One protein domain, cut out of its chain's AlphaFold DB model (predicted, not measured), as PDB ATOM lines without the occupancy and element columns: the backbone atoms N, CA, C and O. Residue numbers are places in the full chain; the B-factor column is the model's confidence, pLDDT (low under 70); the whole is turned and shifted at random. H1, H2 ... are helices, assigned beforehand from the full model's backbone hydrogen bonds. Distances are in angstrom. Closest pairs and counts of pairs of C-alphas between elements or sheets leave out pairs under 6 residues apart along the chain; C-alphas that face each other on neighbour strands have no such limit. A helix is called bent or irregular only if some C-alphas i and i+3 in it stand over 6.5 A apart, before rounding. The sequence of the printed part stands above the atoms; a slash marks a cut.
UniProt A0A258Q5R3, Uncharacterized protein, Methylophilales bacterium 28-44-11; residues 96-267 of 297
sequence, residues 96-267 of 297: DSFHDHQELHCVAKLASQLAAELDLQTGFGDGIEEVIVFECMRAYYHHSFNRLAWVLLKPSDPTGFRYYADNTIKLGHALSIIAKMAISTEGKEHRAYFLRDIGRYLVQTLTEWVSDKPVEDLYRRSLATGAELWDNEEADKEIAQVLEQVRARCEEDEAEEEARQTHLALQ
ATOM      1  N   ASP A  96     -54.815 -29.678 -27.880       88.00
ATOM      2  CA  ASP A  96     -54.769 -28.350 -28.499       88.00
ATOM      3  C   ASP A  96     -54.824 -27.225 -27.449       88.00
ATOM      4  O   ASP A  96     -55.536 -26.227 -27.580       88.00
ATOM      5  N   SER A  97     -54.066 -27.405 -26.363       91.06
ATOM      6  CA  SER A  97     -54.043 -26.483 -25.227       91.06
ATOM      7  C   SER A  97     -52.622 -26.143 -24.785       91.06
ATOM      8  O   SER A  97     -51.629 -26.670 -25.289       91.06
ATOM      9  N   PHE A  98     -52.509 -25.292 -23.764       91.31
ATOM     10  CA  PHE A  98     -51.228 -24.998 -23.125       91.31
ATOM     11  C   PHE A  98     -50.490 -26.261 -22.635       91.31
ATOM     12  O   PHE A  98     -49.262 -26.259 -22.575       91.31
ATOM     13  N   HIS A  99     -51.200 -27.355 -22.337       92.88
ATOM     14  CA  HIS A  99     -50.565 -28.605 -21.911       92.88
ATOM     15  C   HIS A  99     -49.657 -29.204 -22.998       92.88
ATOM     16  O   HIS A  99     -48.625 -29.782 -22.664       92.88
ATOM     17  N   ASP A 100     -49.981 -29.025 -24.282       93.06
ATOM     18  CA  ASP A 100     -49.138 -29.503 -25.386       93.06
ATOM     19  C   ASP A 100     -47.848 -28.691 -25.498       93.06
ATOM     20  O   ASP A 100     -46.776 -29.234 -25.761       93.06
ATOM     21  N   HIS A 101     -47.928 -27.390 -25.208       90.50
ATOM     22  CA  HIS A 101     -46.747 -26.542 -25.101       90.50
ATOM     23  C   HIS A 101     -45.849 -26.966 -23.928       90.50
ATOM     24  O   HIS A 101     -44.629 -27.033 -24.080       90.50
ATOM     25  N   GLN A 102     -46.440 -27.294 -22.772       92.00
ATOM     26  CA  GLN A 102     -45.692 -27.810 -21.621       92.00
ATOM     27  C   GLN A 102     -45.017 -29.151 -21.925       92.00
ATOM     28  O   GLN A 102     -43.849 -29.330 -21.582       92.00
ATOM     29  N   GLU A 103     -45.723 -30.074 -22.583       93.06
ATOM     30  CA  GLU A 103     -45.165 -31.359 -23.013       93.06
ATOM     31  C   GLU A 103     -44.012 -31.152 -23.992       93.06
ATOM     32  O   GLU A 103     -42.933 -31.685 -23.748       93.06
ATOM     33  N   LEU A 104     -44.195 -30.329 -25.032       91.81
ATOM     34  CA  LEU A 104     -43.147 -30.020 -26.009       91.81
ATOM     35  C   LEU A 104     -41.879 -29.497 -25.326       91.81
ATOM     36  O   LEU A 104     -40.786 -30.000 -25.574       91.81
ATOM     37  N   HIS A 105     -42.025 -28.522 -24.428       89.94
ATOM     38  CA  HIS A 105     -40.895 -27.972 -23.682       89.94
ATOM     39  C   HIS A 105     -40.220 -29.035 -22.798       89.94
ATOM     40  O   HIS A 105     -38.992 -29.092 -22.703       89.94
ATOM     41  N   CYS A 106     -41.010 -29.898 -22.154       91.31
ATOM     42  CA  CYS A 106     -40.509 -30.985 -21.320       91.31
ATOM     43  C   CYS A 106     -39.697 -32.007 -22.133       91.31
ATOM     44  O   CYS A 106     -38.589 -32.361 -21.726       91.31
ATOM     45  N   VAL A 107     -40.224 -32.477 -23.269       90.94
ATOM     46  CA  VAL A 107     -39.573 -33.513 -24.089       90.94
ATOM     47  C   VAL A 107     -38.369 -32.976 -24.855       90.94
ATOM     48  O   VAL A 107     -37.358 -33.662 -24.911       90.94
ATOM     49  N   ALA A 108     -38.418 -31.737 -25.356       89.56
ATOM     50  CA  ALA A 108     -37.274 -31.122 -26.031       89.56
ATOM     51  C   ALA A 108     -36.074 -30.987 -25.082       89.56
ATOM     52  O   ALA A 108     -34.946 -31.307 -25.440       89.56
ATOM     53  N   LYS A 109     -36.321 -30.595 -23.824       87.44
ATOM     54  CA  LYS A 109     -35.267 -30.528 -22.805       87.44
ATOM     55  C   LYS A 109     -34.740 -31.908 -22.401       87.44
ATOM     56  O   LYS A 109     -33.555 -32.042 -22.105       87.44
ATOM     57  N   LEU A 110     -35.614 -32.917 -22.349       89.00
ATOM     58  CA  LEU A 110     -35.209 -34.292 -22.058       89.00
ATOM     59  C   LEU A 110     -34.364 -34.882 -23.186       89.00
ATOM     60  O   LEU A 110     -33.443 -35.628 -22.887       89.00
ATOM     61  N   ALA A 111     -34.651 -34.539 -24.444       89.38
ATOM     62  CA  ALA A 111     -33.952 -35.077 -25.604       89.38
ATOM     63  C   ALA A 111     -32.436 -34.888 -25.491       89.38
ATOM     64  O   ALA A 111     -31.698 -35.860 -25.581       89.38
ATOM     65  N   SER A 112     -31.968 -33.676 -25.173       84.38
ATOM     66  CA  SER A 112     -30.530 -33.406 -25.025       84.38
ATOM     67  C   SER A 112     -29.885 -34.193 -23.879       84.38
ATOM     68  O   SER A 112     -28.730 -34.591 -23.973       84.38
ATOM     69  N   GLN A 113     -30.623 -34.423 -22.786       86.81
ATOM     70  CA  GLN A 113     -30.134 -35.224 -21.658       86.81
ATOM     71  C   GLN A 113     -30.064 -36.703 -22.032       86.81
ATOM     72  O   GLN A 113     -29.062 -37.358 -21.773       86.81
ATOM     73  N   LEU A 114     -31.118 -37.211 -22.668       87.69
ATOM     74  CA  LEU A 114     -31.221 -38.607 -23.057       87.69
ATOM     75  C   LEU A 114     -30.233 -38.959 -24.175       87.69
ATOM     76  O   LEU A 114     -29.647 -40.031 -24.126       87.69
ATOM     77  N   ALA A 115     -29.990 -38.056 -25.126       86.44
ATOM     78  CA  ALA A 115     -28.954 -38.220 -26.145       86.44
ATOM     79  C   ALA A 115     -27.573 -38.450 -25.508       86.44
ATOM     80  O   ALA A 115     -26.867 -39.380 -25.884       86.44
ATOM     81  N   ALA A 116     -27.233 -37.668 -24.476       84.69
ATOM     82  CA  ALA A 116     -25.989 -37.839 -23.728       84.69
ATOM     83  C   ALA A 116     -25.969 -39.114 -22.858       84.69
ATOM     84  O   ALA A 116     -24.910 -39.702 -22.672       84.69
ATOM     85  N   GLU A 117     -27.115 -39.540 -22.310       86.38
ATOM     86  CA  GLU A 117     -27.227 -40.781 -21.523       86.38
ATOM     87  C   GLU A 117     -27.120 -42.046 -22.390       86.38
ATOM     88  O   GLU A 117     -26.620 -43.064 -21.913       86.38
ATOM     89  N   LEU A 118     -27.616 -42.003 -23.631       82.38
ATOM     90  CA  LEU A 118     -27.665 -43.165 -24.517       82.38
ATOM     91  C   LEU A 118     -26.336 -43.453 -25.227       82.38
ATOM     92  O   LEU A 118     -26.163 -44.589 -25.659       82.38
ATOM     93  N   ASP A 119     -25.441 -42.463 -25.355       81.19
ATOM     94  CA  ASP A 119     -24.158 -42.573 -26.076       81.19
ATOM     95  C   ASP A 119     -24.319 -43.324 -27.414       81.19
ATOM     96  O   ASP A 119     -23.701 -44.360 -27.671       81.19
ATOM     97  N   LEU A 120     -25.267 -42.853 -28.234       76.50
ATOM     98  CA  LEU A 120     -25.701 -43.532 -29.453       76.50
ATOM     99  C   LEU A 120     -24.589 -43.515 -30.510       76.50
ATOM    100  O   LEU A 120     -24.525 -42.622 -31.340       76.50
ATOM    101  N   GLN A 121     -23.742 -44.542 -30.548       70.06
ATOM    102  CA  GLN A 121     -22.715 -44.707 -31.587       70.06
ATOM    103  C   GLN A 121     -23.305 -45.289 -32.881       70.06
ATOM    104  O   GLN A 121     -22.889 -46.342 -33.359       70.06
ATOM    105  N   THR A 122     -24.322 -44.629 -33.438       69.25
ATOM    106  CA  THR A 122     -25.073 -45.167 -34.587       69.25
ATOM    107  C   THR A 122     -24.319 -45.039 -35.909       69.25
ATOM    108  O   THR A 122     -24.538 -45.825 -36.825       69.25
ATOM    109  N   GLY A 123     -23.436 -44.040 -36.030       74.31
ATOM    110  CA  GLY A 123     -22.712 -43.746 -37.269       74.31
ATOM    111  C   GLY A 123     -23.572 -43.125 -38.383       74.31
ATOM    112  O   GLY A 123     -23.060 -42.903 -39.481       74.31
ATOM    113  N   PHE A 124     -24.851 -42.821 -38.119       78.88
ATOM    114  CA  PHE A 124     -25.775 -42.207 -39.086       78.88
ATOM    115  C   PHE A 124     -25.823 -40.673 -39.011       78.88
ATOM    116  O   PHE A 124     -26.353 -40.040 -39.923       78.88
ATOM    117  N   GLY A 125     -25.235 -40.081 -37.969       78.81
ATOM    118  CA  GLY A 125     -25.194 -38.637 -37.742       78.81
ATOM    119  C   GLY A 125     -26.362 -38.110 -36.904       78.81
ATOM    120  O   GLY A 125     -27.375 -38.788 -36.702       78.81
ATOM    121  N   ASP A 126     -26.213 -36.864 -36.450       76.62
ATOM    122  CA  ASP A 126     -27.026 -36.232 -35.402       76.62
ATOM    123  C   ASP A 126     -28.542 -36.285 -35.671       76.62
ATOM    124  O   ASP A 126     -29.337 -36.504 -34.756       76.62
ATOM    125  N   GLY A 127     -28.957 -36.144 -36.936       86.44
ATOM    126  CA  GLY A 127     -30.374 -36.146 -37.312       86.44
ATOM    127  C   GLY A 127     -31.087 -37.469 -37.015       86.44
ATOM    128  O   GLY A 127     -32.241 -37.466 -36.595       86.44
ATOM    129  N   ILE A 128     -30.415 -38.612 -37.189       91.38
ATOM    130  CA  ILE A 128     -31.008 -39.934 -36.920       91.38
ATOM    131  C   ILE A 128     -30.938 -40.274 -35.431       91.38
ATOM    132  O   ILE A 128     -31.862 -40.886 -34.891       91.38
ATOM    133  N   GLU A 129     -29.887 -39.841 -34.741       90.25
ATOM    134  CA  GLU A 129     -29.765 -40.016 -33.293       90.25
ATOM    135  C   GLU A 129     -30.894 -39.296 -32.550       90.25
ATOM    136  O   GLU A 129     -31.528 -39.889 -31.674       90.25
ATOM    137  N   GLU A 130     -31.239 -38.071 -32.955       92.31
ATOM    138  CA  GLU A 130     -32.382 -37.355 -32.386       92.31
ATOM    139  C   GLU A 130     -33.708 -38.101 -32.633       92.31
ATOM    140  O   GLU A 130     -34.536 -38.237 -31.726       92.31
ATOM    141  N   VAL A 131     -33.894 -38.667 -33.830       95.38
ATOM    142  CA  VAL A 131     -35.071 -39.486 -34.176       95.38
ATOM    143  C   VAL A 131     -35.212 -40.691 -33.238       95.38
ATOM    144  O   VAL A 131     -36.310 -40.949 -32.730       95.38
ATOM    145  N   ILE A 132     -34.104 -41.381 -32.949       94.69
ATOM    146  CA  ILE A 132     -34.043 -42.513 -32.009       94.69
ATOM    147  C   ILE A 132     -34.361 -42.058 -30.581       94.69
ATOM    148  O   ILE A 132     -35.206 -42.662 -29.915       94.69
ATOM    149  N   VAL A 133     -33.743 -40.969 -30.118       94.69
ATOM    150  CA  VAL A 133     -33.961 -40.402 -28.776       94.69
ATOM    151  C   VAL A 133     -35.444 -40.112 -28.541       94.69
ATOM    152  O   VAL A 133     -36.005 -40.481 -27.502       94.69
ATOM    153  N   PHE A 134     -36.122 -39.500 -29.512       96.38
ATOM    154  CA  PHE A 134     -37.552 -39.240 -29.391       96.38
ATOM    155  C   PHE A 134     -38.429 -40.492 -29.510       96.38
ATOM    156  O   PHE A 134     -39.511 -40.511 -28.916       96.38
ATOM    157  N   GLU A 135     -37.986 -41.550 -30.193       96.25
ATOM    158  CA  GLU A 135     -38.690 -42.839 -30.173       96.25
ATOM    159  C   GLU A 135     -38.588 -43.508 -28.798       96.25
ATOM    160  O   GLU A 135     -39.596 -43.997 -28.282       96.25
ATOM    161  N   CYS A 136     -37.428 -43.446 -28.137       94.31
ATOM    162  CA  CYS A 136     -37.287 -43.888 -26.748       94.31
ATOM    163  C   CYS A 136     -38.232 -43.112 -25.816       94.31
ATOM    164  O   CYS A 136     -38.907 -43.708 -24.973       94.31
ATOM    165  N   MET A 137     -38.344 -41.790 -25.990       94.06
ATOM    166  CA  MET A 137     -39.297 -40.979 -25.224       94.06
ATOM    167  C   MET A 137     -40.754 -41.324 -25.548       94.06
ATOM    168  O   MET A 137     -41.576 -41.382 -24.631       94.06
ATOM    169  N   ARG A 138     -41.092 -41.575 -26.821       95.56
ATOM    170  CA  ARG A 138     -42.432 -42.023 -27.229       95.56
ATOM    171  C   ARG A 138     -42.795 -43.326 -26.528       95.56
ATOM    172  O   ARG A 138     -43.895 -43.420 -25.989       95.56
ATOM    173  N   ALA A 139     -41.875 -44.289 -26.505       93.50
ATOM    174  CA  ALA A 139     -42.059 -45.564 -25.823       93.50
ATOM    175  C   ALA A 139     -42.219 -45.382 -24.305       93.50
ATOM    176  O   ALA A 139     -43.133 -45.953 -23.724       93.50
ATOM    177  N   TYR A 140     -41.392 -44.540 -23.674       91.62
ATOM    178  CA  TYR A 140     -41.449 -44.288 -22.229       91.62
ATOM    179  C   TYR A 140     -42.747 -43.598 -21.781       91.62
ATOM    180  O   TYR A 140     -43.370 -44.016 -20.808       91.62
ATOM    181  N   TYR A 141     -43.166 -42.537 -22.478       91.88
ATOM    182  CA  TYR A 141     -44.373 -41.780 -22.132       91.88
ATOM    183  C   TYR A 141     -45.650 -42.330 -22.783       91.88
ATOM    184  O   TYR A 141     -46.727 -41.779 -22.563       91.88
ATOM    185  N   HIS A 142     -45.545 -43.392 -23.585       92.38
ATOM    186  CA  HIS A 142     -46.647 -43.944 -24.377       92.38
ATOM    187  C   HIS A 142     -47.346 -42.889 -25.252       92.38
ATOM    188  O   HIS A 142     -48.572 -42.859 -25.377       92.38
ATOM    189  N   HIS A 143     -46.568 -41.997 -25.868       94.25
ATOM    190  CA  HIS A 143     -47.124 -41.006 -26.784       94.25
ATOM    191  C   HIS A 143     -47.702 -41.679 -28.036       94.25
ATOM    192  O   HIS A 143     -47.148 -42.644 -28.564       94.25
ATOM    193  N   SER A 144     -48.800 -41.119 -28.547       94.25
ATOM    194  CA  SER A 144     -49.497 -41.636 -29.733       94.25
ATOM    195  C   SER A 144     -48.635 -41.645 -31.001       94.25
ATOM    196  O   SER A 144     -48.839 -42.483 -31.871       94.25
ATOM    197  N   PHE A 145     -47.663 -40.740 -31.099       96.94
ATOM    198  CA  PHE A 145     -46.689 -40.660 -32.186       96.94
ATOM    199  C   PHE A 145     -45.412 -39.969 -31.695       96.94
ATOM    200  O   PHE A 145     -45.402 -39.363 -30.616       96.94
ATOM    201  N   ASN A 146     -44.332 -40.056 -32.472       97.88
ATOM    202  CA  ASN A 146     -43.047 -39.450 -32.135       97.88
ATOM    203  C   ASN A 146     -43.144 -37.908 -32.074       97.88
ATOM    204  O   ASN A 146     -43.499 -37.247 -33.051       97.88
ATOM    205  N   ARG A 147     -42.820 -37.323 -30.912       96.75
ATOM    206  CA  ARG A 147     -42.951 -35.877 -30.652       96.75
ATOM    207  C   ARG A 147     -41.871 -35.015 -31.298       96.75
ATOM    208  O   ARG A 147     -42.024 -33.796 -31.288       96.75
ATOM    209  N   LEU A 148     -40.856 -35.605 -31.926       96.94
ATOM    210  CA  LEU A 148     -39.903 -34.852 -32.741       96.94
ATOM    211  C   LEU A 148     -40.623 -34.109 -33.879       96.94
ATOM    212  O   LEU A 148     -40.251 -32.988 -34.202       96.94
ATOM    213  N   ALA A 149     -41.750 -34.632 -34.381       97.00
ATOM    214  CA  ALA A 149     -42.601 -33.916 -35.335       97.00
ATOM    215  C   ALA A 149     -43.040 -32.526 -34.833       97.00
ATOM    216  O   ALA A 149     -43.129 -31.582 -35.613       97.00
ATOM    217  N   TRP A 150     -43.290 -32.366 -33.528       96.00
ATOM    218  CA  TRP A 150     -43.633 -31.063 -32.948       96.00
ATOM    219  C   TRP A 150     -42.441 -30.117 -32.908       96.00
ATOM    220  O   TRP A 150     -42.606 -28.926 -33.154       96.00
ATOM    221  N   VAL A 151     -41.256 -30.641 -32.599       94.69
ATOM    222  CA  VAL A 151     -40.011 -29.865 -32.556       94.69
ATOM    223  C   VAL A 151     -39.635 -29.378 -33.954       94.69
ATOM    224  O   VAL A 151     -39.281 -28.214 -34.106       94.69
ATOM    225  N   LEU A 152     -39.785 -30.236 -34.967       93.38
ATOM    226  CA  LEU A 152     -39.429 -29.931 -36.352       93.38
ATOM    227  C   LEU A 152     -40.416 -28.963 -37.021       93.38
ATOM    228  O   LEU A 152     -39.991 -28.046 -37.715       93.38
ATOM    229  N   LEU A 153     -41.726 -29.139 -36.811       93.06
ATOM    230  CA  LEU A 153     -42.743 -28.370 -37.543       93.06
ATOM    231  C   LEU A 153     -43.171 -27.073 -36.846       93.06
ATOM    232  O   LEU A 153     -43.588 -26.127 -37.517       93.06
ATOM    233  N   LYS A 154     -43.089 -26.985 -35.510       91.50
ATOM    234  CA  LYS A 154     -43.533 -25.783 -34.787       91.50
ATOM    235  C   LYS A 154     -42.788 -24.501 -35.206       91.50
ATOM    236  O   LYS A 154     -43.457 -23.470 -35.300       91.50
ATOM    237  N   PRO A 155     -41.460 -24.503 -35.431       91.00
ATOM    238  CA  PRO A 155     -40.743 -23.306 -35.872       91.00
ATOM    239  C   PRO A 155     -41.216 -22.765 -37.226       91.00
ATOM    240  O   PRO A 155     -41.141 -21.559 -37.446       91.00
ATOM    241  N   SER A 156     -41.734 -23.627 -38.107       87.50
ATOM    242  CA  SER A 156     -42.238 -23.239 -39.429       87.50
ATOM    243  C   SER A 156     -43.582 -22.505 -39.377       87.50
ATOM    244  O   SER A 156     -43.870 -21.710 -40.264       87.50
ATOM    245  N   ASP A 157     -44.391 -22.732 -38.336       88.19
ATOM    246  CA  ASP A 157     -45.651 -22.013 -38.099       88.19
ATOM    247  C   ASP A 157     -45.854 -21.697 -36.602       88.19
ATOM    248  O   ASP A 157     -46.684 -22.303 -35.923       88.19
ATOM    249  N   PRO A 158     -45.105 -20.743 -36.022       85.94
ATOM    250  CA  PRO A 158     -45.094 -20.542 -34.572       85.94
ATOM    251  C   PRO A 158     -46.458 -20.193 -33.963       85.94
ATOM    252  O   PRO A 158     -46.696 -20.523 -32.794       85.94
ATOM    253  N   THR A 159     -47.324 -19.530 -34.738       84.88
ATOM    254  CA  THR A 159     -48.618 -18.984 -34.305       84.88
ATOM    255  C   THR A 159     -49.805 -19.884 -34.633       84.88
ATOM    256  O   THR A 159     -50.746 -19.926 -33.845       84.88
ATOM    257  N   GLY A 160     -49.784 -20.580 -35.774       87.69
ATOM    258  CA  GLY A 160     -50.876 -21.432 -36.247       87.69
ATOM    259  C   GLY A 160     -50.675 -22.923 -35.976       87.69
ATOM    260  O   GLY A 160     -51.585 -23.707 -36.252       87.69
ATOM    261  N   PHE A 161     -49.524 -23.321 -35.413       92.25
ATOM    262  CA  PHE A 161     -49.169 -24.729 -35.254       92.25
ATOM    263  C   PHE A 161     -50.239 -25.542 -34.520       92.25
ATOM    264  O   PHE A 161     -50.545 -25.303 -33.349       92.25
ATOM    265  N   ARG A 162     -50.736 -26.578 -35.198       93.25
ATOM    266  CA  ARG A 162     -51.664 -27.561 -34.640       93.25
ATOM    267  C   ARG A 162     -50.913 -28.839 -34.281       93.25
ATOM    268  O   ARG A 162     -50.468 -29.585 -35.155       93.25
ATOM    269  N   TYR A 163     -50.828 -29.108 -32.981       94.44
ATOM    270  CA  TYR A 163     -50.117 -30.256 -32.413       94.44
ATOM    271  C   TYR A 163     -50.644 -31.599 -32.933       94.44
ATOM    272  O   TYR A 163     -49.878 -32.547 -33.102       94.44
ATOM    273  N   TYR A 164     -51.940 -31.666 -33.234       95.75
ATOM    274  CA  TYR A 164     -52.624 -32.878 -33.677       95.75
ATOM    275  C   TYR A 164     -53.173 -32.788 -35.106       95.75
ATOM    276  O   TYR A 164     -54.099 -33.516 -35.450       95.75
ATOM    277  N   ALA A 165     -52.637 -31.898 -35.947       95.06
ATOM    278  CA  ALA A 165     -52.969 -31.927 -37.371       95.06
ATOM    279  C   ALA A 165     -52.467 -33.220 -38.027       95.06
ATOM    280  O   ALA A 165     -51.403 -33.724 -37.667       95.06
ATOM    281  N   ASP A 166     -53.196 -33.706 -39.035       96.25
ATOM    282  CA  ASP A 166     -52.874 -34.945 -39.747       96.25
ATOM    283  C   ASP A 166     -51.409 -34.995 -40.184       96.25
ATOM    284  O   ASP A 166     -50.714 -35.940 -39.836       96.25
ATOM    285  N   ASN A 167     -50.892 -33.956 -40.848       94.75
ATOM    286  CA  ASN A 167     -49.495 -33.921 -41.304       94.75
ATOM    287  C   ASN A 167     -48.486 -34.066 -40.153       94.75
ATOM    288  O   ASN A 167     -47.482 -34.762 -40.298       94.75
ATOM    289  N   THR A 168     -48.776 -33.474 -38.993       96.38
ATOM    290  CA  THR A 168     -47.949 -33.601 -37.787       96.38
ATOM    291  C   THR A 168     -47.947 -35.039 -37.266       96.38
ATOM    292  O   THR A 168     -46.895 -35.578 -36.921       96.38
ATOM    293  N   ILE A 169     -49.118 -35.682 -37.235       97.88
ATOM    294  CA  ILE A 169     -49.275 -37.074 -36.794       97.88
ATOM    295  C   ILE A 169     -48.580 -38.027 -37.775       97.88
ATOM    296  O   ILE A 169     -47.816 -38.896 -37.354       97.88
ATOM    297  N   LYS A 170     -48.797 -37.836 -39.083       98.06
ATOM    298  CA  LYS A 170     -48.163 -38.612 -40.157       98.06
ATOM    299  C   LYS A 170     -46.640 -38.564 -40.053       98.06
ATOM    300  O   LYS A 170     -46.004 -39.616 -40.030       98.06
ATOM    301  N   LEU A 171     -46.069 -37.363 -39.915       97.62
ATOM    302  CA  LEU A 171     -44.630 -37.193 -39.714       97.62
ATOM    303  C   LEU A 171     -44.163 -37.911 -38.441       97.62
ATOM    304  O   LEU A 171     -43.155 -38.609 -38.459       97.62
ATOM    305  N   GLY A 172     -44.926 -37.815 -37.351       98.25
ATOM    306  CA  GLY A 172     -44.646 -38.540 -36.114       98.25
ATOM    307  C   GLY A 172     -44.559 -40.060 -36.287       98.25
ATOM    308  O   GLY A 172     -43.667 -40.691 -35.725       98.25
ATOM    309  N   HIS A 173     -45.452 -40.665 -37.071       98.25
ATOM    310  CA  HIS A 173     -45.383 -42.097 -37.375       98.25
ATOM    311  C   HIS A 173     -44.200 -42.445 -38.283       98.25
ATOM    312  O   HIS A 173     -43.522 -43.443 -38.036       98.25
ATOM    313  N   ALA A 174     -43.906 -41.609 -39.283       97.38
ATOM    314  CA  ALA A 174     -42.733 -41.773 -40.139       97.38
ATOM    315  C   ALA A 174     -41.421 -41.742 -39.346       97.38
ATOM    316  O   ALA A 174     -40.573 -42.612 -39.528       97.38
ATOM    317  N   LEU A 175     -41.278 -40.806 -38.407       97.88
ATOM    318  CA  LEU A 175     -40.108 -40.722 -37.531       97.88
ATOM    319  C   LEU A 175     -39.958 -41.985 -36.667       97.88
ATOM    320  O   LEU A 175     -38.850 -42.494 -36.525       97.88
ATOM    321  N   SER A 176     -41.054 -42.548 -36.142       97.88
ATOM    322  CA  SER A 176     -41.016 -43.841 -35.437       97.88
ATOM    323  C   SER A 176     -40.560 -44.999 -36.332       97.88
ATOM    324  O   SER A 176     -39.831 -45.871 -35.866       97.88
ATOM    325  N   ILE A 177     -40.971 -45.020 -37.605       95.75
ATOM    326  CA  ILE A 177     -40.532 -46.034 -38.578       95.75
ATOM    327  C   ILE A 177     -39.016 -45.927 -38.792       95.75
ATOM    328  O   ILE A 177     -38.310 -46.919 -38.613       95.75
ATOM    329  N   ILE A 178     -38.510 -44.721 -39.073       94.94
ATOM    330  CA  ILE A 178     -37.074 -44.469 -39.268       94.94
ATOM    331  C   ILE A 178     -36.265 -44.830 -38.018       94.94
ATOM    332  O   ILE A 178     -35.264 -45.533 -38.131       94.94
ATOM    333  N   ALA A 179     -36.717 -44.432 -36.824       95.00
ATOM    334  CA  ALA A 179     -36.045 -44.769 -35.568       95.00
ATOM    335  C   ALA A 179     -35.891 -46.285 -35.391       95.00
ATOM    336  O   ALA A 179     -34.813 -46.779 -35.073       95.00
ATOM    337  N   LYS A 180     -36.967 -47.045 -35.616       93.94
ATOM    338  CA  LYS A 180     -36.963 -48.504 -35.455       93.94
ATOM    339  C   LYS A 180     -36.063 -49.204 -36.465       93.94
ATOM    340  O   LYS A 180     -35.376 -50.154 -36.092       93.94
ATOM    341  N   MET A 181     -36.051 -48.728 -37.709       91.75
ATOM    342  CA  MET A 181     -35.124 -49.211 -38.733       91.75
ATOM    343  C   MET A 181     -33.674 -48.940 -38.325       91.75
ATOM    344  O   MET A 181     -32.864 -49.862 -38.359       91.75
ATOM    345  N   ALA A 182     -33.373 -47.724 -37.856       90.75
ATOM    346  CA  ALA A 182     -32.039 -47.319 -37.411       90.75
ATOM    347  C   ALA A 182     -31.545 -48.083 -36.167       90.75
ATOM    348  O   ALA A 182     -30.352 -48.334 -36.041       90.75
ATOM    349  N   ILE A 183     -32.446 -48.497 -35.270       90.12
ATOM    350  CA  ILE A 183     -32.109 -49.347 -34.111       90.12
ATOM    351  C   ILE A 183     -31.840 -50.803 -34.536       90.12
ATOM    352  O   ILE A 183     -31.101 -51.516 -33.863       90.12
ATOM    353  N   SER A 184     -32.443 -51.269 -35.635       89.12
ATOM    354  CA  SER A 184     -32.435 -52.684 -36.048       89.12
ATOM    355  C   SER A 184     -31.587 -52.930 -37.300       89.12
ATOM    356  O   SER A 184     -32.061 -53.539 -38.253       89.12
ATOM    357  N   THR A 185     -30.353 -52.429 -37.333       85.44
ATOM    358  CA  THR A 185     -29.499 -52.454 -38.539       85.44
ATOM    359  C   THR A 185     -28.563 -53.656 -38.644       85.44
ATOM    360  O   THR A 185     -27.859 -53.773 -39.645       85.44
ATOM    361  N   GLU A 186     -28.539 -54.540 -37.645       80.19
ATOM    362  CA  GLU A 186     -27.669 -55.724 -37.624       80.19
ATOM    363  C   GLU A 186     -27.916 -56.617 -38.855       80.19
ATOM    364  O   GLU A 186     -29.038 -57.061 -39.114       80.19
ATOM    365  N   GLY A 187     -26.872 -56.844 -39.659       72.12
ATOM    366  CA  GLY A 187     -26.943 -57.600 -40.916       72.12
ATOM    367  C   GLY A 187     -27.579 -56.843 -42.093       72.12
ATOM    368  O   GLY A 187     -27.763 -57.413 -43.175       72.12
ATOM    369  N   LYS A 188     -27.933 -55.566 -41.909       77.44
ATOM    370  CA  LYS A 188     -28.543 -54.678 -42.916       77.44
ATOM    371  C   LYS A 188     -27.689 -53.429 -43.173       77.44
ATOM    372  O   LYS A 188     -28.160 -52.486 -43.799       77.44
ATOM    373  N   GLU A 189     -26.425 -53.416 -42.752       78.75
ATOM    374  CA  GLU A 189     -25.541 -52.242 -42.759       78.75
ATOM    375  C   GLU A 189     -25.379 -51.652 -44.166       78.75
ATOM    376  O   GLU A 189     -25.472 -50.444 -44.361       78.75
ATOM    377  N   HIS A 190     -25.241 -52.520 -45.172       72.62
ATOM    378  CA  HIS A 190     -25.151 -52.134 -46.583       72.62
ATOM    379  C   HIS A 190     -26.400 -51.397 -47.098       72.62
ATOM    380  O   HIS A 190     -26.294 -50.571 -48.002       72.62
ATOM    381  N   ARG A 191     -27.575 -51.681 -46.524       72.69
ATOM    382  CA  ARG A 191     -28.842 -51.000 -46.825       72.69
ATOM    383  C   ARG A 191     -29.073 -49.801 -45.921       72.69
ATOM    384  O   ARG A 191     -29.747 -48.881 -46.342       72.69
ATOM    385  N   ALA A 192     -28.503 -49.758 -44.722       78.31
ATOM    386  CA  ALA A 192     -28.733 -48.679 -43.765       78.31
ATOM    387  C   ALA A 192     -28.084 -47.337 -44.159       78.31
ATOM    388  O   ALA A 192     -28.450 -46.305 -43.608       78.31
ATOM    389  N   TYR A 193     -27.161 -47.310 -45.129       76.25
ATOM    390  CA  TYR A 193     -26.447 -46.084 -45.515       76.25
ATOM    391  C   TYR A 193     -27.353 -44.926 -45.957       76.25
ATOM    392  O   TYR A 193     -27.002 -43.775 -45.696       76.25
ATOM    393  N   PHE A 194     -28.522 -45.193 -46.560       82.31
ATOM    394  CA  PHE A 194     -29.443 -44.110 -46.939       82.31
ATOM    395  C   PHE A 194     -30.009 -43.368 -45.720       82.31
ATOM    396  O   PHE A 194     -30.408 -42.217 -45.852       82.31
ATOM    397  N   LEU A 195     -30.006 -43.976 -44.524       86.19
ATOM    398  CA  LEU A 195     -30.459 -43.317 -43.296       86.19
ATOM    399  C   LEU A 195     -29.606 -42.091 -42.965       86.19
ATOM    400  O   LEU A 195     -30.138 -41.098 -42.480       86.19
ATOM    401  N   ARG A 196     -28.305 -42.117 -43.283       85.25
ATOM    402  CA  ARG A 196     -27.434 -40.944 -43.120       85.25
ATOM    403  C   ARG A 196     -27.914 -39.777 -43.983       85.25
ATOM    404  O   ARG A 196     -27.990 -38.642 -43.519       85.25
ATOM    405  N   ASP A 197     -28.269 -40.070 -45.228       87.44
ATOM    406  CA  ASP A 197     -28.738 -39.066 -46.180       87.44
ATOM    407  C   ASP A 197     -30.156 -38.584 -45.811       87.44
ATOM    408  O   ASP A 197     -30.438 -37.388 -45.897       87.44
ATOM    409  N   ILE A 198     -31.015 -39.469 -45.279       89.19
ATOM    410  CA  ILE A 198     -32.280 -39.066 -44.641       89.19
ATOM    411  C   ILE A 198     -32.023 -38.111 -43.486       89.19
ATOM    412  O   ILE A 198     -32.729 -37.120 -43.383       89.19
ATOM    413  N   GLY A 199     -31.033 -38.370 -42.631       87.88
ATOM    414  CA  GLY A 199     -30.701 -37.484 -41.515       87.88
ATOM    415  C   GLY A 199     -30.464 -36.037 -41.959       87.88
ATOM    416  O   GLY A 199     -30.928 -35.115 -41.292       87.88
ATOM    417  N   ARG A 200     -29.821 -35.833 -43.120       88.62
ATOM    418  CA  ARG A 200     -29.578 -34.500 -43.701       88.62
ATOM    419  C   ARG A 200     -30.851 -33.842 -44.246       88.62
ATOM    420  O   ARG A 200     -31.029 -32.642 -44.069       88.62
ATOM    421  N   TYR A 201     -31.732 -34.614 -44.880       91.00
ATOM    422  CA  TYR A 201     -32.949 -34.116 -45.542       91.00
ATOM    423  C   TYR A 201     -34.238 -34.575 -44.841       91.00
ATOM    424  O   TYR A 201     -35.256 -34.826 -45.493       91.00
ATOM    425  N   LEU A 202     -34.191 -34.727 -43.513       91.88
ATOM    426  CA  LEU A 202     -35.181 -35.474 -42.730       91.88
ATOM    427  C   LEU A 202     -36.596 -34.916 -42.894       91.88
ATOM    428  O   LEU A 202     -37.531 -35.655 -43.200       91.88
ATOM    429  N   VAL A 203     -36.755 -33.606 -42.693       91.31
ATOM    430  CA  VAL A 203     -38.070 -32.949 -42.715       91.31
ATOM    431  C   VAL A 203     -38.667 -32.998 -44.116       91.31
ATOM    432  O   VAL A 203     -39.822 -33.388 -44.264       91.31
ATOM    433  N   GLN A 204     -37.889 -32.636 -45.136       92.38
ATOM    434  CA  GLN A 204     -38.321 -32.584 -46.531       92.38
ATOM    435  C   GLN A 204     -38.715 -33.980 -47.024       92.38
ATOM    436  O   GLN A 204     -39.844 -34.179 -47.469       92.38
ATOM    437  N   THR A 205     -37.824 -34.958 -46.839       94.44
ATOM    438  CA  THR A 205     -38.023 -36.344 -47.283       94.44
ATOM    439  C   THR A 205     -39.247 -36.965 -46.629       94.44
ATOM    440  O   THR A 205     -40.123 -37.483 -47.318       94.44
ATOM    441  N   LEU A 206     -39.348 -36.901 -45.296       95.56
ATOM    442  CA  LEU A 206     -40.449 -37.563 -44.601       95.56
ATOM    443  C   LEU A 206     -41.782 -36.844 -44.807       95.56
ATOM    444  O   LEU A 206     -42.800 -37.520 -44.892       95.56
ATOM    445  N   THR A 207     -41.801 -35.512 -44.925       94.31
ATOM    446  CA  THR A 207     -43.041 -34.766 -45.203       94.31
ATOM    447  C   THR A 207     -43.591 -35.094 -46.590       94.31
ATOM    448  O   THR A 207     -44.800 -35.275 -46.735       94.31
ATOM    449  N   GLU A 208     -42.725 -35.211 -47.598       95.19
ATOM    450  CA  GLU A 208     -43.133 -35.588 -48.953       95.19
ATOM    451  C   GLU A 208     -43.589 -37.044 -49.013       95.19
ATOM    452  O   GLU A 208     -44.684 -37.320 -49.507       95.19
ATOM    453  N   TRP A 209     -42.821 -37.952 -48.406       95.12
ATOM    454  CA  TRP A 209     -43.140 -39.378 -48.373       95.12
ATOM    455  C   TRP A 209     -44.496 -39.674 -47.723       95.12
ATOM    456  O   TRP A 209     -45.226 -40.550 -48.183       95.12
ATOM    457  N   VAL A 210     -44.870 -38.952 -46.664       95.88
ATOM    458  CA  VAL A 210     -46.150 -39.183 -45.975       95.88
ATOM    459  C   VAL A 210     -47.327 -38.393 -46.547       95.88
ATOM    460  O   VAL A 210     -48.459 -38.590 -46.097       95.88
ATOM    461  N   SER A 211     -47.089 -37.473 -47.483       94.31
ATOM    462  CA  SER A 211     -48.086 -36.481 -47.910       94.31
ATOM    463  C   SER A 211     -49.382 -37.123 -48.423       94.31
ATOM    464  O   SER A 211     -50.478 -36.745 -47.990       94.31
ATOM    465  N   ASP A 212     -49.255 -38.160 -49.249       93.31
ATOM    466  CA  ASP A 212     -50.347 -38.888 -49.898       93.31
ATOM    467  C   ASP A 212     -50.918 -40.044 -49.056       93.31
ATOM    468  O   ASP A 212     -51.956 -40.614 -49.394       93.31
ATOM    469  N   LYS A 213     -50.289 -40.366 -47.920       94.94
ATOM    470  CA  LYS A 213     -50.627 -41.552 -47.118       94.94
ATOM    471  C   LYS A 213     -51.698 -41.267 -46.072       94.94
ATOM    472  O   LYS A 213     -51.627 -40.235 -45.397       94.94
ATOM    473  N   PRO A 214     -52.671 -42.164 -45.852       96.88
ATOM    474  CA  PRO A 214     -53.570 -42.072 -44.707       96.88
ATOM    475  C   PRO A 214     -52.810 -42.182 -43.378       96.88
ATOM    476  O   PRO A 214     -51.871 -42.969 -43.250       96.88
ATOM    477  N   VAL A 215     -53.249 -41.436 -42.357       97.25
ATOM    478  CA  VAL A 215     -52.670 -41.501 -40.996       97.25
ATOM    479  C   VAL A 215     -52.682 -42.931 -40.456       97.25
ATOM    480  O   VAL A 215     -51.698 -43.391 -39.888       97.25
ATOM    481  N   GLU A 216     -53.789 -43.641 -40.664       97.00
ATOM    482  CA  GLU A 216     -54.004 -44.993 -40.153       97.00
ATOM    483  C   GLU A 216     -53.026 -46.021 -40.753       97.00
ATOM    484  O   GLU A 216     -52.570 -46.923 -40.052       97.00
ATOM    485  N   ASP A 217     -52.647 -45.872 -42.023       95.12
ATOM    486  CA  ASP A 217     -51.695 -46.785 -42.665       95.12
ATOM    487  C   ASP A 217     -50.283 -46.586 -42.106       95.12
ATOM    488  O   ASP A 217     -49.584 -47.555 -41.793       95.12
ATOM    489  N   LEU A 218     -49.892 -45.328 -41.887       96.25
ATOM    490  CA  LEU A 218     -48.637 -44.991 -41.217       96.25
ATOM    491  C   LEU A 218     -48.635 -45.444 -39.759       96.25
ATOM    492  O   LEU A 218     -47.625 -45.967 -39.293       96.25
ATOM    493  N   TYR A 219     -49.757 -45.299 -39.049       96.56
ATOM    494  CA  TYR A 219     -49.907 -45.811 -37.693       96.56
ATOM    495  C   TYR A 219     -49.666 -47.321 -37.655       96.56
ATOM    496  O   TYR A 219     -48.770 -47.761 -36.935       96.56
ATOM    497  N   ARG A 220     -50.372 -48.106 -38.481       95.69
ATOM    498  CA  ARG A 220     -50.199 -49.567 -38.558       95.69
ATOM    499  C   ARG A 220     -48.768 -49.957 -38.893       95.69
ATOM    500  O   ARG A 220     -48.201 -50.809 -38.215       95.69
ATOM    501  N   ARG A 221     -48.157 -49.306 -39.884       94.19
ATOM    502  CA  ARG A 221     -46.755 -49.554 -40.242       94.19
ATOM    503  C   ARG A 221     -45.811 -49.202 -39.093       94.19
ATOM    504  O   ARG A 221     -44.887 -49.956 -38.814       94.19
ATOM    505  N   SER A 222     -46.081 -48.124 -38.358       95.06
ATOM    506  CA  SER A 222     -45.303 -47.741 -37.176       95.06
ATOM    507  C   SER A 222     -45.445 -48.712 -36.001       95.06
ATOM    508  O   SER A 222     -44.661 -48.608 -35.061       95.06
ATOM    509  N   LEU A 223     -46.389 -49.664 -36.019       94.75
ATOM    510  CA  LEU A 223     -46.481 -50.723 -35.006       94.75
ATOM    511  C   LEU A 223     -45.479 -51.859 -35.243       94.75
ATOM    512  O   LEU A 223     -45.089 -52.501 -34.270       94.75
ATOM    513  N   ALA A 224     -45.019 -52.057 -36.483       94.06
ATOM    514  CA  ALA A 224     -44.045 -53.087 -36.827       94.06
ATOM    515  C   ALA A 224     -42.717 -52.906 -36.066       94.06
ATOM    516  O   ALA A 224     -42.350 -51.802 -35.638       94.06
ATOM    517  N   THR A 225     -42.004 -54.007 -35.869       93.25
ATOM    518  CA  THR A 225     -40.627 -54.035 -35.369       93.25
ATOM    519  C   THR A 225     -39.651 -53.573 -36.451       93.25
ATOM    520  O   THR A 225     -39.974 -53.575 -37.636       93.25
ATOM    521  N   GLY A 226     -38.432 -53.181 -36.068       90.19
ATOM    522  CA  GLY A 226     -37.420 -52.788 -37.052       90.19
ATOM    523  C   GLY A 226     -37.064 -53.914 -38.030       90.19
ATOM    524  O   GLY A 226     -36.904 -53.649 -39.215       90.19
ATOM    525  N   ALA A 227     -37.032 -55.170 -37.568       89.44
ATOM    526  CA  ALA A 227     -36.811 -56.333 -38.430       89.44
ATOM    527  C   ALA A 227     -37.925 -56.502 -39.478       89.44
ATOM    528  O   ALA A 227     -37.638 -56.602 -40.667       89.44
ATOM    529  N   GLU A 228     -39.193 -56.439 -39.055       92.31
ATOM    530  CA  GLU A 228     -40.345 -56.514 -39.968       92.31
ATOM    531  C   GLU A 228     -40.363 -55.358 -40.978       92.31
ATOM    532  O   GLU A 228     -40.785 -55.540 -42.120       92.31
ATOM    533  N   LEU A 229     -39.902 -54.168 -40.575       91.31
ATOM    534  CA  LEU A 229     -39.761 -53.025 -41.478       91.31
ATOM    535  C   LEU A 229     -38.687 -53.285 -42.540       91.31
ATOM    536  O   LEU A 229     -38.954 -53.064 -43.716       91.31
ATOM    537  N   TRP A 230     -37.524 -53.818 -42.153       88.69
ATOM    538  CA  TRP A 230     -36.437 -54.147 -43.086       88.69
ATOM    539  C   TRP A 230     -36.761 -55.287 -44.058       88.69
ATOM    540  O   TRP A 230     -36.191 -55.349 -45.153       88.69
ATOM    541  N   ASP A 231     -37.646 -56.201 -43.667       88.69
ATOM    542  CA  ASP A 231     -38.111 -57.284 -44.538       88.69
ATOM    543  C   ASP A 231     -39.090 -56.784 -45.616       88.69
ATOM    544  O   ASP A 231     -39.284 -57.442 -46.640       88.69
ATOM    545  N   ASN A 232     -39.656 -55.585 -45.444       86.44
ATOM    546  CA  ASN A 232     -40.474 -54.929 -46.454       86.44
ATOM    547  C   ASN A 232     -39.606 -54.080 -47.401       86.44
ATOM    548  O   ASN A 232     -39.447 -52.874 -47.244       86.44
ATOM    549  N   GLU A 233     -39.050 -54.710 -48.434       81.38
ATOM    550  CA  GLU A 233     -38.147 -54.016 -49.366       81.38
ATOM    551  C   GLU A 233     -38.819 -52.927 -50.214       81.38
ATOM    552  O   GLU A 233     -38.150 -52.005 -50.680       81.38
ATOM    553  N   GLU A 234     -40.122 -53.039 -50.466       83.25
ATOM    554  CA  GLU A 234     -40.878 -52.044 -51.236       83.25
ATOM    555  C   GLU A 234     -40.977 -50.725 -50.465       83.25
ATOM    556  O   GLU A 234     -40.761 -49.646 -51.012       83.25
ATOM    557  N   ALA A 235     -41.201 -50.845 -49.160       78.44
ATOM    558  CA  ALA A 235     -41.231 -49.757 -48.201       78.44
ATOM    559  C   ALA A 235     -39.923 -48.947 -48.153       78.44
ATOM    560  O   ALA A 235     -39.980 -47.721 -48.051       78.44
ATOM    561  N   ASP A 236     -38.772 -49.616 -48.221       80.50
ATOM    562  CA  ASP A 236     -37.459 -48.962 -48.236       80.50
ATOM    563  C   ASP A 236     -37.208 -48.249 -49.565       80.50
ATOM    564  O   ASP A 236     -36.722 -47.118 -49.587       80.50
ATOM    565  N   LYS A 237     -37.567 -48.902 -50.680       84.69
ATOM    566  CA  LYS A 237     -37.427 -48.338 -52.029       84.69
ATOM    567  C   LYS A 237     -38.253 -47.073 -52.191       84.69
ATOM    568  O   LYS A 237     -37.767 -46.116 -52.778       84.69
ATOM    569  N   GLU A 238     -39.468 -47.057 -51.654       89.81
ATOM    570  CA  GLU A 238     -40.337 -45.883 -51.679       89.81
ATOM    571  C   GLU A 238     -39.682 -44.678 -50.987       89.81
ATOM    572  O   GLU A 238     -39.591 -43.599 -51.571       89.81
ATOM    573  N   ILE A 239     -39.169 -44.863 -49.764       89.75
ATOM    574  CA  ILE A 239     -38.509 -43.784 -49.016       89.75
ATOM    575  C   ILE A 239     -37.230 -43.342 -49.740       89.75
ATOM    576  O   ILE A 239     -36.976 -42.145 -49.864       89.75
ATOM    577  N   ALA A 240     -36.439 -44.292 -50.244       88.06
ATOM    578  CA  ALA A 240     -35.205 -44.002 -50.968       88.06
ATOM    579  C   ALA A 240     -35.453 -43.220 -52.272       88.06
ATOM    580  O   ALA A 240     -34.687 -42.315 -52.589       88.06
ATOM    581  N   GLN A 241     -36.535 -43.516 -52.999       91.38
ATOM    582  CA  GLN A 241     -36.922 -42.775 -54.205       91.38
ATOM    583  C   GLN A 241     -37.300 -41.326 -53.890       91.38
ATOM    584  O   GLN A 241     -36.864 -40.414 -54.590       91.38
ATOM    585  N   VAL A 242     -38.079 -41.099 -52.826       93.88
ATOM    586  CA  VAL A 242     -38.415 -39.738 -52.380       93.88
ATOM    587  C   VAL A 242     -37.151 -38.994 -51.949       93.88
ATOM    588  O   VAL A 242     -36.956 -37.843 -52.332       93.88
ATOM    589  N   LEU A 243     -36.260 -39.658 -51.208       93.38
ATOM    590  CA  LEU A 243     -34.983 -39.085 -50.784       93.38
ATOM    591  C   LEU A 243     -34.123 -38.653 -51.974       93.38
ATOM    592  O   LEU A 243     -33.562 -37.565 -51.940       93.38
ATOM    593  N   GLU A 244     -34.016 -39.479 -53.014       92.62
ATOM    594  CA  GLU A 244     -33.233 -39.158 -54.211       92.62
ATOM    595  C   GLU A 244     -33.773 -37.905 -54.917       92.62
ATOM    596  O   GLU A 244     -33.004 -37.009 -55.266       92.62
ATOM    597  N   GLN A 245     -35.098 -37.795 -55.049       92.94
ATOM    598  CA  GLN A 245     -35.746 -36.624 -55.645       92.94
ATOM    599  C   GLN A 245     -35.557 -35.359 -54.801       92.94
ATOM    600  O   GLN A 245     -35.257 -34.294 -55.339       92.94
ATOM    601  N   VAL A 246     -35.720 -35.468 -53.479       93.44
ATOM    602  CA  VAL A 246     -35.515 -34.357 -52.539       93.44
ATOM    603  C   VAL A 246     -34.066 -33.902 -52.562       93.44
ATOM    604  O   VAL A 246     -33.804 -32.709 -52.680       93.44
ATOM    605  N   ARG A 247     -33.128 -34.847 -52.500       92.38
ATOM    606  CA  ARG A 247     -31.695 -34.574 -52.534       92.38
ATOM    607  C   ARG A 247     -31.304 -33.832 -53.806       92.38
ATOM    608  O   ARG A 247     -30.640 -32.810 -53.699       92.38
ATOM    609  N   ALA A 248     -31.733 -34.314 -54.972       91.25
ATOM    610  CA  ALA A 248     -31.413 -33.675 -56.247       91.25
ATOM    611  C   ALA A 248     -31.886 -32.212 -56.288       91.25
ATOM    612  O   ALA A 248     -31.124 -31.337 -56.685       91.25
ATOM    613  N   ARG A 249     -33.108 -31.939 -55.809       92.38
ATOM    614  CA  ARG A 249     -33.646 -30.572 -55.741       92.38
ATOM    615  C   ARG A 249     -32.917 -29.698 -54.723       92.38
ATOM    616  O   ARG A 249     -32.602 -28.560 -55.028       92.38
ATOM    617  N   CYS A 250     -32.630 -30.216 -53.530       88.75
ATOM    618  CA  CYS A 250     -31.912 -29.445 -52.516       88.75
ATOM    619  C   CYS A 250     -30.475 -29.123 -52.943       88.75
ATOM    620  O   CYS A 250     -30.010 -28.024 -52.679       88.75
ATOM    621  N   GLU A 251     -29.782 -30.049 -53.612       89.38
ATOM    622  CA  GLU A 251     -28.441 -29.799 -54.154       89.38
ATOM    623  C   GLU A 251     -28.468 -28.744 -55.279       89.38
ATOM    624  O   GLU A 251     -27.555 -27.924 -55.367       89.38
ATOM    625  N   GLU A 252     -29.520 -28.720 -56.104       88.19
ATOM    626  CA  GLU A 252     -29.744 -27.674 -57.111       88.19
ATOM    627  C   GLU A 252     -30.006 -26.305 -56.458       88.19
ATOM    628  O   GLU A 252     -29.311 -25.338 -56.772       88.19
ATOM    629  N   ASP A 253     -30.919 -26.237 -55.484       85.88
ATOM    630  CA  ASP A 253     -31.238 -25.012 -54.735       85.88
ATOM    631  C   ASP A 253     -30.007 -24.451 -53.989       85.88
ATOM    632  O   ASP A 253     -29.765 -23.240 -53.987       85.88
ATOM    633  N   GLU A 254     -29.211 -25.324 -53.356       86.75
ATOM    634  CA  GLU A 254     -27.958 -24.957 -52.679       86.75
ATOM    635  C   GLU A 254     -26.954 -24.354 -53.681       86.75
ATOM    636  O   GLU A 254     -26.391 -23.285 -53.424       86.75
ATOM    637  N   ALA A 255     -26.772 -24.982 -54.848       85.31
ATOM    638  CA  ALA A 255     -25.863 -24.499 -55.886       85.31
ATOM    639  C   ALA A 255     -26.309 -23.154 -56.490       85.31
ATOM    640  O   ALA A 255     -25.478 -22.272 -56.740       85.31
ATOM    641  N   GLU A 256     -27.613 -22.965 -56.708       84.38
ATOM    642  CA  GLU A 256     -28.168 -21.692 -57.174       84.38
ATOM    643  C   GLU A 256     -27.962 -20.569 -56.148       84.38
ATOM    644  O   GLU A 256     -27.572 -19.451 -56.512       84.38
ATOM    645  N   GLU A 257     -28.170 -20.855 -54.860       83.62
ATOM    646  CA  GLU A 257     -27.963 -19.879 -53.793       83.62
ATOM    647  C   GLU A 257     -26.483 -19.500 -53.654       83.62
ATOM    648  O   GLU A 257     -26.159 -18.312 -53.561       83.62
ATOM    649  N   GLU A 258     -25.567 -20.469 -53.716       85.06
ATOM    650  CA  GLU A 258     -24.124 -20.211 -53.716       85.06
ATOM    651  C   GLU A 258     -23.693 -19.352 -54.912       85.06
ATOM    652  O   GLU A 258     -22.936 -18.380 -54.757       85.06
ATOM    653  N   ALA A 259     -24.218 -19.641 -56.107       81.50
ATOM    654  CA  ALA A 259     -23.968 -18.838 -57.300       81.50
ATOM    655  C   ALA A 259     -24.493 -17.402 -57.133       81.50
ATOM    656  O   ALA A 259     -23.802 -16.435 -57.483       81.50
ATOM    657  N   ARG A 260     -25.680 -17.234 -56.536       83.88
ATOM    658  CA  ARG A 260     -26.278 -15.924 -56.241       83.88
ATOM    659  C   ARG A 260     -25.446 -15.126 -55.238       83.88
ATOM    660  O   ARG A 260     -25.187 -13.942 -55.472       83.88
ATOM    661  N   GLN A 261     -24.996 -15.756 -54.154       84.12
ATOM    662  CA  GLN A 261     -24.143 -15.118 -53.146       84.12
ATOM    663  C   GLN A 261     -22.795 -14.699 -53.740       84.12
ATOM    664  O   GLN A 261     -22.349 -13.567 -53.533       84.12
ATOM    665  N   THR A 262     -22.193 -15.559 -54.560       84.62
ATOM    666  CA  THR A 262     -20.947 -15.258 -55.277       84.62
ATOM    667  C   THR A 262     -21.130 -14.076 -56.230       84.62
ATOM    668  O   THR A 262     -20.318 -13.148 -56.248       84.62
ATOM    669  N   HIS A 263     -22.233 -14.043 -56.983       84.06
ATOM    670  CA  HIS A 263     -22.545 -12.929 -57.875       84.06
ATOM    671  C   HIS A 263     -22.728 -11.609 -57.113       84.06
ATOM    672  O   HIS A 263     -22.198 -10.573 -57.524       84.06
ATOM    673  N   LEU A 264     -23.428 -11.638 -55.975       85.25
ATOM    674  CA  LEU A 264     -23.629 -10.468 -55.122       85.25
ATOM    675  C   LEU A 264     -22.308  -9.967 -54.517       85.25
ATOM    676  O   LEU A 264     -22.080  -8.756 -54.462       85.25
ATOM    677  N   ALA A 265     -21.426 -10.875 -54.093       85.31
ATOM    678  CA  ALA A 265     -20.094 -10.535 -53.600       85.31
ATOM    679  C   ALA A 265     -19.248  -9.856 -54.691       85.31
ATOM    680  O   ALA A 265     -18.684  -8.785 -54.459       85.31
ATOM    681  N   LEU A 266     -19.249 -10.404 -55.911       84.19
ATOM    682  CA  LEU A 266     -18.561  -9.813 -57.062       84.19
ATOM    683  C   LEU A 266     -19.121  -8.433 -57.436       84.19
ATOM    684  O   LEU A 266     -18.357  -7.533 -57.783       84.19
ATOM    685  N   GLN A 267     -20.439  -8.228 -57.360       78.19
ATOM    686  CA  GLN A 267     -21.045  -6.913 -57.599       78.19
ATOM    687  C   GLN A 267     -20.657  -5.886 -56.529       78.19
ATOM    688  O   GLN A 267     -20.369  -4.731 -56.864       78.19
TER     689      GLN A 267
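AT A GLANCE: This is residues 96 to 267 of the 297 residues of an uncharacterized protein of Methylophilales bacterium 28-44-11 (UniProt A0A258Q5R3). A compact body of crossed helices is built round H4, with H2, H3, H7, H8 and H9 packed on it; the long last helix, H10, runs past H7 and out of the body, where residues 251 to 267 stick out as an arm. H1 crosses H2 on the side of H2 away from H4. The printed part has 172 residues with ten named helices, H1 to H10 in order, and no named strand: the class is all helix. The whole is compact, with a radius of gyration of the C-alphas of 17.1 A, and spans 56 by 43 by 35 A.

IN THESE COORDINATES: H1, residues 98 to 118, begins at C-alpha 98 (-51.228, -24.998, -23.125), measures 29.8 A and has a kink of 32 degrees near residue 112. H2, residues 126 to 141, measures 22.5 A. H3, residues 148 to 156, is irregular, but only just: C-alphas 152 and 155 are 6.8 A apart. H4, residues 166 to 183, measures 25.9 A from C-alpha 166 at (-52.874, -34.945, -39.747). Then come H5, residues 189 to 192, H6, residues 194 to 200, H7, residues 202 to 211, H8, residues 215 to 223, and H9, residues 226 to 231. H10, residues 233 to 267, measures 50.8 A and ends at C-alpha 267 (-21.045, -6.913, -57.599).

HOW THE PARTS SIT: H4 is the hub and touches five helices. Residues 175 to 183 of H4 touch residues 128 to 135 of H2 about perpendicular, at 76 degrees; the closest C-alphas, of Ile 132 and Ala 179, are 4.7 A apart. H8 touches H4 at a shallow tilt of 19 degrees, the same way, closest at the C-alphas of Ile 177 and Ser 222, 5.3 A. Residues 168 to 175 of H4 touch H3 (C-alphas of Ala 149 and Gly 172, 5.1 A), residues 167 to 175 touch H7 (Lys 170 and Val 210, 6.2 A), and residues 177 to 183 touch H9 (Met 181 and Gly 226, 4.6 A). Residues 107 to 115 of H1 touch H2 at a steep tilt of 62 degrees, opposite ways, closest at the C-alphas of Ala 115 and Val 133, 6.1 A; H1 and H4 are apart. Residues 126 to 128 of H2 touch H6, closest at the C-alphas of Gly 127 and Gly 199, 4.4 A. Residues 238 to 246 of H10 touch H7 at a steep tilt of 52 degrees, closest at the C-alphas of Thr 205 and Leu 243, 5.4 A. H5 touches no helix. Every O i to N i+4 pair is within hydrogen-bond range in H2, H4 and H6 to H10, against 15 of 17 in H1 and 3 of 5 in H3; H5 is too short for such a pair.

THE WHOLE: The C-alphas of Glu 228 and Gln 267, the two farthest apart, are 56.1 A apart. Residues 155 to 160 and 251 to 267 stand free; without them the body spans 43 by 35 by 30 A. The printed part has no cut and no long link. Mean pLDDT of the printed part is 89.7, and residue 122 alone is under 70.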